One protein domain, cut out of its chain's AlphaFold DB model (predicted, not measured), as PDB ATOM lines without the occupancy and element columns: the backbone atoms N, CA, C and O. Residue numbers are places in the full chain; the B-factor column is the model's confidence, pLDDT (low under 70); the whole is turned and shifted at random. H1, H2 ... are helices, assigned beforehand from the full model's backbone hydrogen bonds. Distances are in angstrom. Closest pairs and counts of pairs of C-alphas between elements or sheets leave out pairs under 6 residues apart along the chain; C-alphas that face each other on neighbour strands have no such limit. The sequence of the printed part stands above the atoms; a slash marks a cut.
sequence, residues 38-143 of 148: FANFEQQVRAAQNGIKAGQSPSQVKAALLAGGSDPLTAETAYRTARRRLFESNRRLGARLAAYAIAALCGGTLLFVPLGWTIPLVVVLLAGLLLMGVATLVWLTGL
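What this domain is: This is residues 38 to 143 of the 148 residues of an uncharacterized protein of Planctomycetaceae bacterium (UniProt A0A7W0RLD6). One long helix, H3, makes the long axis of a rod; at one end the small helical hairpin of H1 and H2 packs across its first residues, and from the other end H4 folds back beside H3 to make a long helical hairpin. H1 and H2 keep to one end of the rod, apart from H4. The printed part has 106 residues with four named helices, in the order H1, H2, H3, H4, and no named strand; the class is all helix. The whole is extended, with a radius of gyration of the C-alphas of 20.5 A, and spans 66 by 23 by 17 A.

Where its parts are: H1 is residues 38 to 53, 22.3 A from first to last C-alpha, and begins with C-alpha 38 at (-26.341, -28.905, -26.501). H2 is residues 58 to 67, 14.3 A long. H3 is residues 72 to 112, 59.0 A long, from C-alpha 72 at (-15.417, -16.858, -27.851) to C-alpha 112 at (-16.793, -54.116, -73.545). H4 is residues 118 to 140, 32.4 A long, and ends with C-alpha 140 at (-6.989, -34.034, -50.900).

How they stand to each other: H3 is the hub and touches the three other helices. H1 touches residues 74 to 86 of H3 alone, with the closest C-alphas, those of Val 45 and Ala 78, 4.8 A apart, at a steep tilt of 57 degrees, the same way. H2 touches residues 72 to 79 of H3 alone, with the closest C-alphas, those of Leu 65 and Ala 75, 5.7 A apart, at a steep tilt of 51 degrees, opposite ways. H1 and H2 form a helical hairpin and touch at a steep tilt of 40 degrees, opposite ways; their closest C-alphas, those of Gly 51 and Val 61, are 5.7 A apart. H3 and H4 form a second helical hairpin, at a shallow tilt of 15 degrees, opposite ways, with the closest C-alphas, those of Gly 94 and Ala 135, 5.0 A apart. The helix packing is mostly crossed: of the four pairs that touch, one is at a shallow tilt. H4 is apart from H1 and from H2. In H1, H2, H3 and H4 every O i to N i+4 pair is within hydrogen-bond range.

The domain as a whole: The C-alphas farthest apart, those of Gly 69 and Gly 116, are 65.8 A apart. The printed part has no cut. The links H1 to H2, H2 to H3 and H3 to H4 are tight. The mean pLDDT of the printed part is 77.5; it is under 70 at residues 38, 94, 97 to 98, 101 and 139 to 143.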
ATOM      1  N   PHE A  38     -26.775 -28.042 -25.395       63.56
ATOM      2  CA  PHE A  38     -26.341 -28.905 -26.501       63.56
ATOM      3  C   PHE A  38     -27.054 -28.573 -27.813       63.56
ATOM      4  O   PHE A  38     -26.424 -28.609 -28.867       63.56
ATOM      5  N   ALA A  39     -28.343 -28.223 -27.763       71.62
ATOM      6  CA  ALA A  39     -29.087 -27.813 -28.956       71.62
ATOM      7  C   ALA A  39     -28.517 -26.515 -29.561       71.62
ATOM      8  O   ALA A  39     -28.306 -26.441 -30.772       71.62
ATOM      9  N   ASN A  40     -28.183 -25.537 -28.712       79.88
ATOM     10  CA  ASN A  40     -27.537 -24.291 -29.131       79.88
ATOM     11  C   ASN A  40     -26.132 -24.536 -29.699       79.88
ATOM     12  O   ASN A  40     -25.779 -23.976 -30.735       79.88
ATOM     13  N   PHE A  41     -25.347 -25.421 -29.074       82.31
ATOM     14  CA  PHE A  41     -24.023 -25.784 -29.576       82.31
ATOM     15  C   PHE A  41     -24.087 -26.496 -30.936       82.31
ATOM     16  O   PHE A  41     -23.345 -26.149 -31.849       82.31
ATOM     17  N   GLU A  42     -25.004 -27.447 -31.126       82.56
ATOM     18  CA  GLU A  42     -25.225 -28.098 -32.429       82.56
ATOM     19  C   GLU A  42     -25.625 -27.090 -33.515       82.56
ATOM     20  O   GLU A  42     -25.152 -27.173 -34.650       82.56
ATOM     21  N   GLN A  43     -26.458 -26.102 -33.177       84.25
ATOM     22  CA  GLN A  43     -26.844 -25.046 -34.110       84.25
ATOM     23  C   GLN A  43     -25.649 -24.161 -34.498       84.25
ATOM     24  O   GLN A  43     -25.471 -23.863 -35.680       84.25
ATOM     25  N   GLN A  44     -24.787 -23.819 -33.538       83.12
ATOM     26  CA  GLN A  44     -23.530 -23.105 -33.778       83.12
ATOM     27  C   GLN A  44     -22.565 -23.929 -34.644       83.12
ATOM     28  O   GLN A  44     -21.998 -23.413 -35.606       83.12
ATOM     29  N   VAL A  45     -22.435 -25.234 -34.389       86.00
ATOM     30  CA  VAL A  45     -21.635 -26.147 -35.222       86.00
ATOM     31  C   VAL A  45     -22.171 -26.181 -36.656       86.00
ATOM     32  O   VAL A  45     -21.385 -26.095 -37.596       86.00
ATOM     33  N   ARG A  46     -23.492 -26.247 -36.867       85.25
ATOM     34  CA  ARG A  46     -24.083 -26.207 -38.219       85.25
ATOM     35  C   ARG A  46     -23.871 -24.867 -38.917       85.25
ATOM     36  O   ARG A  46     -23.546 -24.853 -40.102       85.25
ATOM     37  N   ALA A  47     -24.019 -23.754 -38.202       84.06
ATOM     38  CA  ALA A  47     -23.734 -22.427 -38.743       84.06
ATOM     39  C   ALA A  47     -22.265 -22.318 -39.183       84.06
ATOM     40  O   ALA A  47     -21.982 -21.892 -40.303       84.06
ATOM     41  N   ALA A  48     -21.342 -22.820 -38.356       84.00
ATOM     42  CA  ALA A  48     -19.925 -22.894 -38.685       84.00
ATOM     43  C   ALA A  48     -19.660 -23.786 -39.909       84.00
ATOM     44  O   ALA A  48     -18.887 -23.415 -40.788       84.00
ATOM     45  N   GLN A  49     -20.336 -24.936 -40.012       85.06
ATOM     46  CA  GLN A  49     -20.223 -25.813 -41.180       85.06
ATOM     47  C   GLN A  49     -20.685 -25.126 -42.466       85.06
ATOM     48  O   GLN A  49     -20.039 -25.280 -43.500       85.06
ATOM     49  N   ASN A  50     -21.784 -24.376 -42.414       83.75
ATOM     50  CA  ASN A  50     -22.294 -23.647 -43.570       83.75
ATOM     51  C   ASN A  50     -21.341 -22.525 -43.994       83.75
ATOM     52  O   ASN A  50     -21.091 -22.379 -45.186       83.75
ATOM     53  N   GLY A  51     -20.749 -21.802 -43.037       80.75
ATOM     54  CA  GLY A  51     -19.723 -20.795 -43.319       80.75
ATOM     55  C   GLY A  51     -18.479 -21.391 -43.985       80.75
ATOM     56  O   GLY A  51     -18.022 -20.886 -45.008       80.75
ATOM     57  N   ILE A  52     -17.991 -22.532 -43.481       82.06
ATOM     58  CA  ILE A  52     -16.854 -23.253 -44.079       82.06
ATOM     59  C   ILE A  52     -17.191 -23.724 -45.503       82.06
ATOM     60  O   ILE A  52     -16.388 -23.550 -46.415       82.06
ATOM     61  N   LYS A  53     -18.388 -24.284 -45.726       79.06
ATOM     62  CA  LYS A  53     -18.838 -24.703 -47.067       79.06
ATOM     63  C   LYS A  53     -18.992 -23.531 -48.037       79.06
ATOM     64  O   LYS A  53     -18.796 -23.718 -49.232       79.06
ATOM     65  N   ALA A  54     -19.338 -22.349 -47.535       80.44
ATOM     66  CA  ALA A  54     -19.443 -21.124 -48.321       80.44
ATOM     67  C   ALA A  54     -18.075 -20.487 -48.645       80.44
ATOM     68  O   ALA A  54     -18.039 -19.440 -49.284       80.44
ATOM     69  N   GLY A  55     -16.960 -21.090 -48.211       77.50
ATOM     70  CA  GLY A  55     -15.611 -20.575 -48.460       77.50
ATOM     71  C   GLY A  55     -15.223 -19.388 -47.576       77.50
ATOM     72  O   GLY A  55     -14.292 -18.659 -47.910       77.50
ATOM     73  N   GLN A  56     -15.925 -19.166 -46.459       81.44
ATOM     74  CA  GLN A  56     -15.580 -18.096 -45.524       81.44
ATOM     75  C   GLN A  56     -14.267 -18.397 -44.797       81.44
ATOM     76  O   GLN A  56     -13.970 -19.547 -44.459       81.44
ATOM     77  N   SER A  57     -13.495 -17.347 -44.508       81.69
ATOM     78  CA  SER A  57     -12.255 -17.496 -43.747       81.69
ATOM     79  C   SER A  57     -12.543 -17.898 -42.288       81.69
ATOM     80  O   SER A  57     -13.609 -17.578 -41.749       81.69
ATOM     81  N   PRO A  58     -11.598 -18.553 -41.587       80.69
ATOM     82  CA  PRO A  58     -11.795 -18.958 -40.193       80.69
ATOM     83  C   PRO A  58     -12.179 -17.790 -39.276       80.69
ATOM     84  O   PRO A  58     -13.009 -17.947 -38.381       80.69
ATOM     85  N   SER A  59     -11.608 -16.605 -39.515       83.12
ATOM     86  CA  SER A  59     -11.930 -15.385 -38.770       83.12
ATOM     87  C   SER A  59     -13.349 -14.888 -39.046       83.12
ATOM     88  O   SER A  59     -14.030 -14.485 -38.107       83.12
ATOM     89  N   GLN A  60     -13.833 -14.981 -40.288       85.38
ATOM     90  CA  GLN A  60     -15.210 -14.624 -40.648       85.38
ATOM     91  C   GLN A  60     -16.227 -15.570 -40.006       85.38
ATOM     92  O   GLN A  60     -17.224 -15.109 -39.451       85.38
ATOM     93  N   VAL A  61     -15.959 -16.879 -40.010       83.75
ATOM     94  CA  VAL A  61     -16.852 -17.866 -39.383       83.75
ATOM     95  C   VAL A  61     -16.916 -17.657 -37.866       83.75
ATOM     96  O   VAL A  61     -18.002 -17.660 -37.287       83.75
ATOM     97  N   LYS A  62     -15.770 -17.415 -37.215       82.31
ATOM     98  CA  LYS A  62     -15.718 -17.085 -35.781       82.31
ATOM     99  C   LYS A  62     -16.449 -15.776 -35.471       82.31
ATOM    100  O   LYS A  62     -17.234 -15.739 -34.530       82.31
ATOM    101  N   ALA A  63     -16.254 -14.730 -36.276       84.19
ATOM    102  CA  ALA A  63     -16.953 -13.456 -36.110       84.19
ATOM    103  C   ALA A  63     -18.476 -13.603 -36.258       84.19
ATOM    104  O   ALA A  63     -19.222 -13.024 -35.473       84.19
ATOM    105  N   ALA A  64     -18.947 -14.425 -37.202       83.12
ATOM    106  CA  ALA A  64     -20.370 -14.714 -37.371       83.12
ATOM    107  C   ALA A  64     -20.970 -15.453 -36.161       83.12
ATOM    108  O   ALA A  64     -22.085 -15.152 -35.737       83.12
ATOM    109  N   LEU A  65     -20.221 -16.388 -35.565       83.56
ATOM    110  CA  LEU A  65     -20.630 -17.089 -34.341       83.56
ATOM    111  C   LEU A  65     -20.698 -16.148 -33.130       83.56
ATOM    112  O   LEU A  65     -21.650 -16.227 -32.350       83.56
ATOM    113  N   LEU A  66     -19.724 -15.243 -32.999       85.50
ATOM    114  CA  LEU A  66     -19.687 -14.215 -31.954       85.50
ATOM    115  C   LEU A  66     -20.844 -13.216 -32.100       85.50
ATOM    116  O   LEU A  66     -21.518 -12.912 -31.119       85.50
ATOM    117  N   ALA A  67     -21.132 -12.760 -33.323       82.44
ATOM    118  CA  ALA A  67     -22.270 -11.883 -33.610       82.44
ATOM    119  C   ALA A  67     -23.623 -12.541 -33.278       82.44
ATOM    120  O   ALA A  67     -24.578 -11.853 -32.930       82.44
ATOM    121  N   GLY A  68     -23.695 -13.874 -33.334       77.69
ATOM    122  CA  GLY A  68     -24.845 -14.665 -32.893       77.69
ATOM    123  C   GLY A  68     -24.981 -14.823 -31.372       77.69
ATOM    124  O   GLY A  68     -25.844 -15.577 -30.931       77.69
ATOM    125  N   GLY A  69     -24.139 -14.158 -30.574       81.19
ATOM    126  CA  GLY A  69     -24.173 -14.217 -29.109       81.19
ATOM    127  C   GLY A  69     -23.460 -15.431 -28.509       81.19
ATOM    128  O   GLY A  69     -23.730 -15.792 -27.364       81.19
ATOM    129  N   SER A  70     -22.576 -16.087 -29.268       79.69
ATOM    130  CA  SER A  70     -21.763 -17.196 -28.754       79.69
ATOM    131  C   SER A  70     -20.541 -16.662 -28.009       79.69
ATOM    132  O   SER A  70     -19.907 -15.711 -28.459       79.69
ATOM    133  N   ASP A  71     -20.166 -17.317 -26.915       85.44
ATOM    134  CA  ASP A  71     -18.932 -17.012 -26.186       85.44
ATOM    135  C   ASP A  71     -17.699 -17.358 -27.055       85.44
ATOM    136  O   ASP A  71     -17.762 -18.315 -27.839       85.44
ATOM    137  N   PRO A  72     -16.557 -16.645 -26.956       81.50
ATOM    138  CA  PRO A  72     -15.417 -16.858 -27.851       81.50
ATOM    139  C   PRO A  72     -14.833 -18.267 -27.735       81.50
ATOM    140  O   PRO A  72     -14.436 -18.859 -28.741       81.50
ATOM    141  N   LEU A  73     -14.853 -18.850 -26.535       84.50
ATOM    142  CA  LEU A  73     -14.405 -20.224 -26.310       84.50
ATOM    143  C   LEU A  73     -15.354 -21.246 -26.966       84.50
ATOM    144  O   LEU A  73     -14.923 -22.246 -27.549       84.50
ATOM    145  N   THR A  74     -16.662 -20.987 -26.909       83.25
ATOM    146  CA  THR A  74     -17.682 -21.837 -27.534       83.25
ATOM    147  C   THR A  74     -17.639 -21.728 -29.058       83.25
ATOM    148  O   THR A  74     -17.728 -22.740 -29.744       83.25
ATOM    149  N   ALA A  75     -17.408 -20.535 -29.610       80.31
ATOM    150  CA  ALA A  75     -17.242 -20.331 -31.049       80.31
ATOM    151  C   ALA A  75     -16.003 -21.062 -31.602       80.31
ATOM    152  O   ALA A  75     -16.074 -21.710 -32.649       80.31
ATOM    153  N   GLU A  76     -14.878 -21.019 -30.881       85.12
ATOM    154  CA  GLU A  76     -13.646 -21.749 -31.215       85.12
ATOM    155  C   GLU A  76     -13.888 -23.268 -31.246       85.12
ATOM    156  O   GLU A  76     -13.532 -23.954 -32.211       85.12
ATOM    157  N   THR A  77     -14.525 -23.803 -30.202       86.06
ATOM    158  CA  THR A  77     -14.820 -25.240 -30.081       86.06
ATOM    159  C   THR A  77     -15.873 -25.703 -31.087       86.06
ATOM    160  O   THR A  77     -15.717 -26.779 -31.678       86.06
ATOM    161  N   ALA A  78     -16.890 -24.884 -31.369       84.12
ATOM    162  CA  ALA A  78     -17.886 -25.145 -32.403       84.12
ATOM    163  C   ALA A  78     -17.242 -25.173 -33.794       84.12
ATOM    164  O   ALA A  78     -17.481 -26.109 -34.558       84.12
ATOM    165  N   TYR A  79     -16.355 -24.218 -34.101       85.31
ATOM    166  CA  TYR A  79     -15.604 -24.190 -35.355       85.31
ATOM    167  C   TYR A  79     -14.726 -25.435 -35.525       85.31
ATOM    168  O   TYR A  79     -14.811 -26.110 -36.551       85.31
ATOM    169  N   ARG A  80     -13.924 -25.805 -34.515       86.25
ATOM    170  CA  ARG A  80     -13.067 -27.007 -34.582       86.25
ATOM    171  C   ARG A  80     -13.889 -28.280 -34.786       86.25
ATOM    172  O   ARG A  80     -13.538 -29.118 -35.617       86.25
ATOM    173  N   THR A  81     -15.008 -28.399 -34.076       85.44
ATOM    174  CA  THR A  81     -15.938 -29.530 -34.210       85.44
ATOM    175  C   THR A  81     -16.572 -29.583 -35.599       85.44
ATOM    176  O   THR A  81     -16.599 -30.641 -36.229       85.44
ATOM    177  N   ALA A  82     -17.038 -28.440 -36.107       83.75
ATOM    178  CA  ALA A  82     -17.602 -28.300 -37.445       83.75
ATOM    179  C   ALA A  82     -16.606 -28.732 -38.524       83.75
ATOM    180  O   ALA A  82     -16.950 -29.541 -39.390       83.75
ATOM    181  N   ARG A  83     -15.363 -28.251 -38.414       81.06
ATOM    182  CA  ARG A  83     -14.249 -28.571 -39.308       81.06
ATOM    183  C   ARG A  83     -13.960 -30.073 -39.320       81.06
ATOM    184  O   ARG A  83     -13.980 -30.697 -40.376       81.06
ATOM    185  N   ARG A  84     -13.795 -30.685 -38.139       82.94
ATOM    186  CA  ARG A  84     -13.514 -32.125 -37.997       82.94
ATOM    187  C   ARG A  84     -14.613 -32.994 -38.610       82.94
ATOM    188  O   ARG A  84     -14.313 -33.932 -39.344       82.94
ATOM    189  N   ARG A  85     -15.883 -32.654 -38.365       83.06
ATOM    190  CA  ARG A  85     -17.033 -33.369 -38.946       83.06
ATOM    191  C   ARG A  85     -17.086 -33.241 -40.470       83.06
ATOM    192  O   ARG A  85     -17.401 -34.216 -41.148       83.06
ATOM    193  N   LEU A  86     -16.764 -32.065 -41.012       77.56
ATOM    194  CA  LEU A  86     -16.683 -31.856 -42.459       77.56
ATOM    195  C   LEU A  86     -15.575 -32.698 -43.090       77.56
ATOM    196  O   LEU A  86     -15.823 -33.331 -44.111       77.56
ATOM    197  N   PHE A  87     -14.399 -32.784 -42.465       75.00
ATOM    198  CA  PHE A  87     -13.316 -33.636 -42.964       75.00
ATOM    199  C   PHE A  87     -13.678 -35.107 -42.961       75.00
ATOM    200  O   PHE A  87     -13.447 -35.805 -43.946       75.00
ATOM    201  N   GLU A  88     -14.269 -35.585 -41.870       78.56
ATOM    202  CA  GLU A  88     -14.667 -36.983 -41.775       78.56
ATOM    203  C   GLU A  88     -15.747 -37.323 -42.812       78.56
ATOM    204  O   GLU A  88     -15.675 -38.361 -43.474       78.56
ATOM    205  N   SER A  89     -16.698 -36.409 -43.029       78.19
ATOM    206  CA  SER A  89     -17.701 -36.527 -44.089       78.19
ATOM    207  C   SER A  89     -17.066 -36.529 -45.484       78.19
ATOM    208  O   SER A  89     -17.371 -37.410 -46.288       78.19
ATOM    209  N   ASN A  90     -16.161 -35.592 -45.776       71.50
ATOM    210  CA  ASN A  90     -15.502 -35.487 -47.082       71.50
ATOM    211  C   ASN A  90     -14.620 -36.706 -47.375       71.50
ATOM    212  O   ASN A  90     -14.662 -37.229 -48.484       71.50
ATOM    213  N   ARG A  91     -13.906 -37.240 -46.375       70.00
ATOM    214  CA  ARG A  91     -13.145 -38.492 -46.516       70.00
ATOM    215  C   ARG A  91     -14.041 -39.678 -46.851       70.00
ATOM    216  O   ARG A  91     -13.710 -40.453 -47.747       70.00
ATOM    217  N   ARG A  92     -15.178 -39.824 -46.164       74.56
ATOM    218  CA  ARG A  92     -16.140 -40.904 -46.441       74.56
ATOM    219  C   ARG A  92     -16.756 -40.768 -47.835       74.56
ATOM    220  O   ARG A  92     -16.936 -41.776 -48.514       74.56
ATOM    221  N   LEU A  93     -17.057 -39.544 -48.275       70.31
ATOM    222  CA  LEU A  93     -17.558 -39.276 -49.625       70.31
ATOM    223  C   LEU A  93     -16.503 -39.578 -50.695       70.31
ATOM    224  O   LEU A  93     -16.819 -40.276 -51.656       70.31
ATOM    225  N   GLY A  94     -15.256 -39.143 -50.498       67.88
ATOM    226  CA  GLY A  94     -14.137 -39.458 -51.390       67.88
ATOM    227  C   GLY A  94     -13.905 -40.966 -51.519       67.88
ATOM    228  O   GLY A  94     -13.795 -41.478 -52.630       67.88
ATOM    229  N   ALA A  95     -13.941 -41.706 -50.405       72.75
ATOM    230  CA  ALA A  95     -13.809 -43.165 -50.414       72.75
ATOM    231  C   ALA A  95     -14.953 -43.861 -51.177       72.75
ATOM    232  O   ALA A  95     -14.715 -44.795 -51.943       72.75
ATOM    233  N   ARG A  96     -16.197 -43.392 -51.014       73.94
ATOM    234  CA  ARG A  96     -17.351 -43.922 -51.760       73.94
ATOM    235  C   ARG A  96     -17.257 -43.615 -53.253       73.94
ATOM    236  O   ARG A  96     -17.520 -44.499 -54.060       73.94
ATOM    237  N   LEU A  97     -16.863 -42.397 -53.624       69.38
ATOM    238  CA  LEU A  97     -16.652 -42.013 -55.023       69.38
ATOM    239  C   LEU A  97     -15.560 -42.859 -55.685       69.38
ATOM    240  O   LEU A  97     -15.758 -43.334 -56.799       69.38
ATOM    241  N   ALA A  98     -14.455 -43.117 -54.981       68.69
ATOM    242  CA  ALA A  98     -13.397 -43.998 -55.467       68.69
ATOM    243  C   ALA A  98     -13.904 -45.434 -55.696       68.69
ATOM    244  O   ALA A  98     -13.607 -46.032 -56.728       68.69
ATOM    245  N   ALA A  99     -14.724 -45.969 -54.784       73.12
ATOM    246  CA  ALA A  99     -15.335 -47.287 -54.951       73.12
ATOM    247  C   ALA A  99     -16.263 -47.353 -56.180       73.12
ATOM    248  O   ALA A  99     -16.186 -48.308 -56.951       73.12
ATOM    249  N   TYR A 100     -17.088 -46.324 -56.413       75.56
ATOM    250  CA  TYR A 100     -17.923 -46.245 -57.617       75.56
ATOM    251  C   TYR A 100     -17.097 -46.124 -58.900       75.56
ATOM    252  O   TYR A 100     -17.430 -46.766 -59.892       75.56
ATOM    253  N   ALA A 101     -16.010 -45.349 -58.886       69.56
ATOM    254  CA  ALA A 101     -15.116 -45.224 -60.034       69.56
ATOM    255  C   ALA A 101     -14.462 -46.570 -60.391       69.56
ATOM    256  O   ALA A 101     -14.449 -46.955 -61.557       69.56
ATOM    257  N   ILE A 102     -13.997 -47.329 -59.394       75.38
ATOM    258  CA  ILE A 102     -13.447 -48.676 -59.602       75.38
ATOM    259  C   ILE A 102     -14.526 -49.626 -60.131       75.38
ATOM    260  O   ILE A 102     -14.277 -50.365 -61.081       75.38
ATOM    261  N   ALA A 103     -15.735 -49.585 -59.566       74.75
ATOM    262  CA  ALA A 103     -16.847 -50.406 -60.034       74.75
ATOM    263  C   ALA A 103     -17.231 -50.086 -61.489       74.75
ATOM    264  O   ALA A 103     -17.473 -51.003 -62.269       74.75
ATOM    265  N   ALA A 104     -17.228 -48.810 -61.880       73.00
ATOM    266  CA  ALA A 104     -17.490 -48.385 -63.253       73.00
ATOM    267  C   ALA A 104     -16.377 -48.826 -64.219       73.00
ATOM    268  O   ALA A 104     -16.671 -49.297 -65.316       73.00
ATOM    269  N   LEU A 105     -15.110 -48.736 -63.801       71.75
ATOM    270  CA  LEU A 105     -13.964 -49.180 -64.597       71.75
ATOM    271  C   LEU A 105     -13.950 -50.701 -64.782       71.75
ATOM    272  O   LEU A 105     -13.826 -51.172 -65.910       71.75
ATOM    273  N   CYS A 106     -14.122 -51.477 -63.709       78.38
ATOM    274  CA  CYS A 106     -14.191 -52.939 -63.786       78.38
ATOM    275  C   CYS A 106     -15.454 -53.423 -64.510       78.38
ATOM    276  O   CYS A 106     -15.388 -54.353 -65.309       78.38
ATOM    277  N   GLY A 107     -16.605 -52.789 -64.274       75.25
ATOM    278  CA  GLY A 107     -17.853 -53.123 -64.960       75.25
ATOM    279  C   GLY A 107     -17.785 -52.822 -66.457       75.25
ATOM    280  O   GLY A 107     -18.198 -53.644 -67.271       75.25
ATOM    281  N   GLY A 108     -17.200 -51.683 -66.832       72.12
ATOM    282  CA  GLY A 108     -16.983 -51.316 -68.227       72.12
ATOM    283  C   GLY A 108     -16.021 -52.260 -68.944       72.12
ATOM    284  O   GLY A 108     -16.318 -52.729 -70.041       72.12
ATOM    285  N   THR A 109     -14.883 -52.593 -68.334       74.31
ATOM    286  CA  THR A 109     -13.914 -53.498 -68.967       74.31
ATOM    287  C   THR A 109     -14.477 -54.907 -69.138       74.31
ATOM    288  O   THR A 109     -14.362 -55.462 -70.227       74.31
ATOM    289  N   LEU A 110     -15.175 -55.460 -68.142       76.69
ATOM    290  CA  LEU A 110     -15.801 -56.784 -68.263       76.69
ATOM    291  C   LEU A 110     -16.869 -56.854 -69.363       76.69
ATOM    292  O   LEU A 110     -17.042 -57.906 -69.972       76.69
ATOM    293  N   LEU A 111     -17.570 -55.750 -69.631       76.12
ATOM    294  CA  LEU A 111     -18.678 -55.719 -70.586       76.12
ATOM    295  C   LEU A 111     -18.213 -55.428 -72.021       76.12
ATOM    296  O   LEU A 111     -18.729 -56.027 -72.961       76.12
ATOM    297  N   PHE A 112     -17.219 -54.555 -72.208       71.69
ATOM    298  CA  PHE A 112     -16.793 -54.116 -73.545       71.69
ATOM    299  C   PHE A 112     -15.575 -54.866 -74.114       71.69
ATOM    300  O   PHE A 112     -15.456 -54.957 -75.337       71.69
ATOM    301  N   VAL A 113     -14.700 -55.447 -73.278       73.31
ATOM    302  CA  VAL A 113     -13.551 -56.259 -73.738       73.31
ATOM    303  C   VAL A 113     -13.968 -57.489 -74.560       73.31
ATOM    304  O   VAL A 113     -13.411 -57.663 -75.644       73.31
ATOM    305  N   PRO A 114     -14.942 -58.327 -74.141       75.25
ATOM    306  CA  PRO A 114     -15.307 -59.518 -74.913       75.25
ATOM    307  C   PRO A 114     -16.035 -59.196 -76.227       75.25
ATOM    308  O   PRO A 114     -16.017 -60.009 -77.146       75.25
ATOM    309  N   LEU A 115     -16.657 -58.016 -76.339       76.44
ATOM    310  CA  LEU A 115     -17.363 -57.578 -77.547       76.44
ATOM    311  C   LEU A 115     -16.446 -56.869 -78.561       76.44
ATOM    312  O   LEU A 115     -16.882 -56.583 -79.675       76.44
ATOM    313  N   GLY A 116     -15.193 -56.555 -78.202       73.12
ATOM    314  CA  GLY A 116     -14.247 -55.855 -79.082       73.12
ATOM    315  C   GLY A 116     -14.625 -54.398 -79.389       73.12
ATOM    316  O   GLY A 116     -14.083 -53.794 -80.314       73.12
ATOM    317  N   TRP A 117     -15.560 -53.813 -78.633       77.31
ATOM    318  CA  TRP A 117     -16.041 -52.446 -78.840       77.31
ATOM    319  C   TRP A 117     -15.114 -51.442 -78.148       77.31
ATOM    320  O   TRP A 117     -15.320 -51.036 -77.005       77.31
ATOM    321  N   THR A 118     -14.069 -51.033 -78.863       73.75
ATOM    322  CA  THR A 118     -12.991 -50.174 -78.347       73.75
ATOM    323  C   THR A 118     -13.433 -48.739 -78.058       73.75
ATOM    324  O   THR A 118     -13.031 -48.170 -77.048       73.75
ATOM    325  N   ILE A 119     -14.295 -48.152 -78.893       75.94
ATOM    326  CA  ILE A 119     -14.751 -46.758 -78.751       75.94
ATOM    327  C   ILE A 119     -15.495 -46.513 -77.419       75.94
ATOM    328  O   ILE A 119     -15.069 -45.636 -76.666       75.94
ATOM    329  N   PRO A 120     -16.554 -47.266 -77.053       74.62
ATOM    330  CA  PRO A 120     -17.231 -47.063 -75.769       74.62
ATOM    331  C   PRO A 120     -16.352 -47.438 -74.572       74.62
ATOM    332  O   PRO A 120     -16.447 -46.795 -73.530       74.62
ATOM    333  N   LEU A 121     -15.447 -48.411 -74.722       74.19
ATOM    334  CA  LEU A 121     -14.486 -48.772 -73.679       74.19
ATOM    335  C   LEU A 121     -13.546 -47.604 -73.342       74.19
ATOM    336  O   LEU A 121     -13.337 -47.314 -72.165       74.19
ATOM    337  N   VAL A 122     -13.036 -46.888 -74.350       77.38
ATOM    338  CA  VAL A 122     -12.201 -45.692 -74.140       77.38
ATOM    339  C   VAL A 122     -12.987 -44.577 -73.446       77.38
ATOM    340  O   VAL A 122     -12.461 -43.947 -72.529       77.38
ATOM    341  N   VAL A 123     -14.254 -44.360 -73.813       80.50
ATOM    342  CA  VAL A 123     -15.110 -43.353 -73.159       80.50
ATOM    343  C   VAL A 123     -15.337 -43.692 -71.682       80.50
ATOM    344  O   VAL A 123     -15.217 -42.814 -70.830       80.50
ATOM    345  N   VAL A 124     -15.605 -44.960 -71.356       77.62
ATOM    346  CA  VAL A 124     -15.793 -45.406 -69.965       77.62
ATOM    347  C   VAL A 124     -14.496 -45.302 -69.160       77.62
ATOM    348  O   VAL A 124     -14.528 -44.862 -68.012       77.62
ATOM    349  N   LEU A 125     -13.351 -45.640 -69.757       76.38
ATOM    350  CA  LEU A 125     -12.037 -45.472 -69.131       76.38
ATOM    351  C   LEU A 125     -11.730 -44.006 -68.826       76.38
ATOM    352  O   LEU A 125     -11.336 -43.690 -67.704       76.38
ATOM    353  N   LEU A 126     -11.947 -43.109 -69.791       80.50
ATOM    354  CA  LEU A 126     -11.748 -41.671 -69.603       80.50
ATOM    355  C   LEU A 126     -12.688 -41.114 -68.531       80.50
ATOM    356  O   LEU A 126     -12.236 -40.395 -67.643       80.50
ATOM    357  N   ALA A 127     -13.969 -41.483 -68.563       77.81
ATOM    358  CA  ALA A 127     -14.937 -41.068 -67.553       77.81
ATOM    359  C   ALA A 127     -14.573 -41.594 -66.152       77.81
ATOM    360  O   ALA A 127     -14.651 -40.851 -65.173       77.81
ATOM    361  N   GLY A 128     -14.130 -42.850 -66.051       76.31
ATOM    362  CA  GLY A 128     -13.693 -43.461 -64.796       76.31
ATOM    363  C   GLY A 128     -12.422 -42.822 -64.231       76.31
ATOM    364  O   GLY A 128     -12.361 -42.554 -63.032       76.31
ATOM    365  N   LEU A 129     -11.444 -42.501 -65.082       78.06
ATOM    366  CA  LEU A 129     -10.242 -41.743 -64.708       78.06
ATOM    367  C   LEU A 129     -10.587 -40.337 -64.214       78.06
ATOM    368  O   LEU A 129     -10.059 -39.896 -63.194       78.06
ATOM    369  N   LEU A 130     -11.503 -39.650 -64.896       81.44
ATOM    370  CA  LEU A 130     -11.949 -38.310 -64.518       81.44
ATOM    371  C   LEU A 130     -12.670 -38.339 -63.161       81.44
ATOM    372  O   LEU A 130     -12.370 -37.528 -62.286       81.44
ATOM    373  N   LEU A 131     -13.537 -39.332 -62.932       77.56
ATOM    374  CA  LEU A 131     -14.170 -39.575 -61.631       77.56
ATOM    375  C   LEU A 131     -13.153 -39.882 -60.526       77.56
ATOM    376  O   LEU A 131     -13.291 -39.366 -59.419       77.56
ATOM    377  N   MET A 132     -12.118 -40.675 -60.819       76.06
ATOM    378  CA  MET A 132     -11.016 -40.935 -59.888       76.06
ATOM    379  C   MET A 132     -10.254 -39.653 -59.536       76.06
ATOM    380  O   MET A 132      -9.967 -39.419 -58.362       76.06
ATOM    381  N   GLY A 133      -9.983 -38.797 -60.525       77.00
ATOM    382  CA  GLY A 133      -9.364 -37.484 -60.330       77.00
ATOM    383  C   GLY A 133     -10.201 -36.572 -59.429       77.00
ATOM    384  O   GLY A 133      -9.695 -35.995 -58.470       77.00
ATOM    385  N   VAL A 134     -11.513 -36.498 -59.661       77.81
ATOM    386  CA  VAL A 134     -12.423 -35.727 -58.796       77.81
ATOM    387  C   VAL A 134     -12.481 -36.321 -57.387       77.81
ATOM    388  O   VAL A 134     -12.408 -35.582 -56.409       77.81
ATOM    389  N   ALA A 135     -12.554 -37.647 -57.253       72.94
ATOM    390  CA  ALA A 135     -12.563 -38.319 -55.955       72.94
ATOM    391  C   ALA A 135     -11.277 -38.049 -55.157       72.94
ATOM    392  O   ALA A 135     -11.341 -37.789 -53.954       72.94
ATOM    393  N   THR A 136     -10.118 -38.057 -55.822       72.44
ATOM    394  CA  THR A 136      -8.828 -37.728 -55.201       72.44
ATOM    395  C   THR A 136      -8.720 -36.250 -54.851       72.44
ATOM    396  O   THR A 136      -8.247 -35.944 -53.763       72.44
ATOM    397  N   LEU A 137      -9.231 -35.330 -55.673       72.12
ATOM    398  CA  LEU A 137      -9.311 -33.905 -55.318       72.12
ATOM    399  C   LEU A 137     -10.218 -33.662 -54.103       72.12
ATOM    400  O   LEU A 137      -9.853 -32.916 -53.197       72.12
ATOM    401  N   VAL A 138     -11.371 -34.330 -54.025       72.06
ATOM    402  CA  VAL A 138     -12.262 -34.281 -52.849       72.06
ATOM    403  C   VAL A 138     -11.582 -34.874 -51.609       72.06
ATOM    404  O   VAL A 138     -11.768 -34.391 -50.493       72.06
ATOM    405  N   TRP A 139     -10.754 -35.901 -51.788       66.81
ATOM    406  CA  TRP A 139      -9.983 -36.497 -50.701       66.81
ATOM    407  C   TRP A 139      -8.829 -35.591 -50.232       66.81
ATOM    408  O   TRP A 139      -8.648 -35.412 -49.027       66.81
ATOM    409  N   LEU A 140      -8.102 -34.958 -51.161       65.62
ATOM    410  CA  LEU A 140      -6.989 -34.034 -50.900       65.62
ATOM    411  C   LEU A 140      -7.449 -32.688 -50.333       65.62
ATOM    412  O   LEU A 140      -6.789 -32.137 -49.460       65.62
ATOM    413  N   THR A 141      -8.604 -32.169 -50.746       65.31
ATOM    414  CA  THR A 141      -9.222 -30.989 -50.103       65.31
ATOM    415  C   THR A 141      -9.635 -31.271 -48.654       65.31
ATOM    416  O   THR A 141      -9.766 -30.346 -47.857       65.31
ATOM    417  N   GLY A 142      -9.767 -32.546 -48.274       53.97
ATOM    418  CA  GLY A 142      -9.850 -32.968 -46.877       53.97
ATOM    419  C   GLY A 142      -8.514 -32.957 -46.115       53.97
ATOM    420  O   GLY A 142      -8.552 -32.987 -44.890       53.97
ATOM    421  N   LEU A 143      -7.367 -32.924 -46.805       48.06
ATOM    422  CA  LEU A 143      -6.003 -32.881 -46.242       48.06
ATOM    423  C   LEU A 143      -5.410 -31.461 -46.220       48.06
ATOM    424  O   LEU A 143      -4.711 -31.105 -45.280       48.06
TER     425      LEU A 143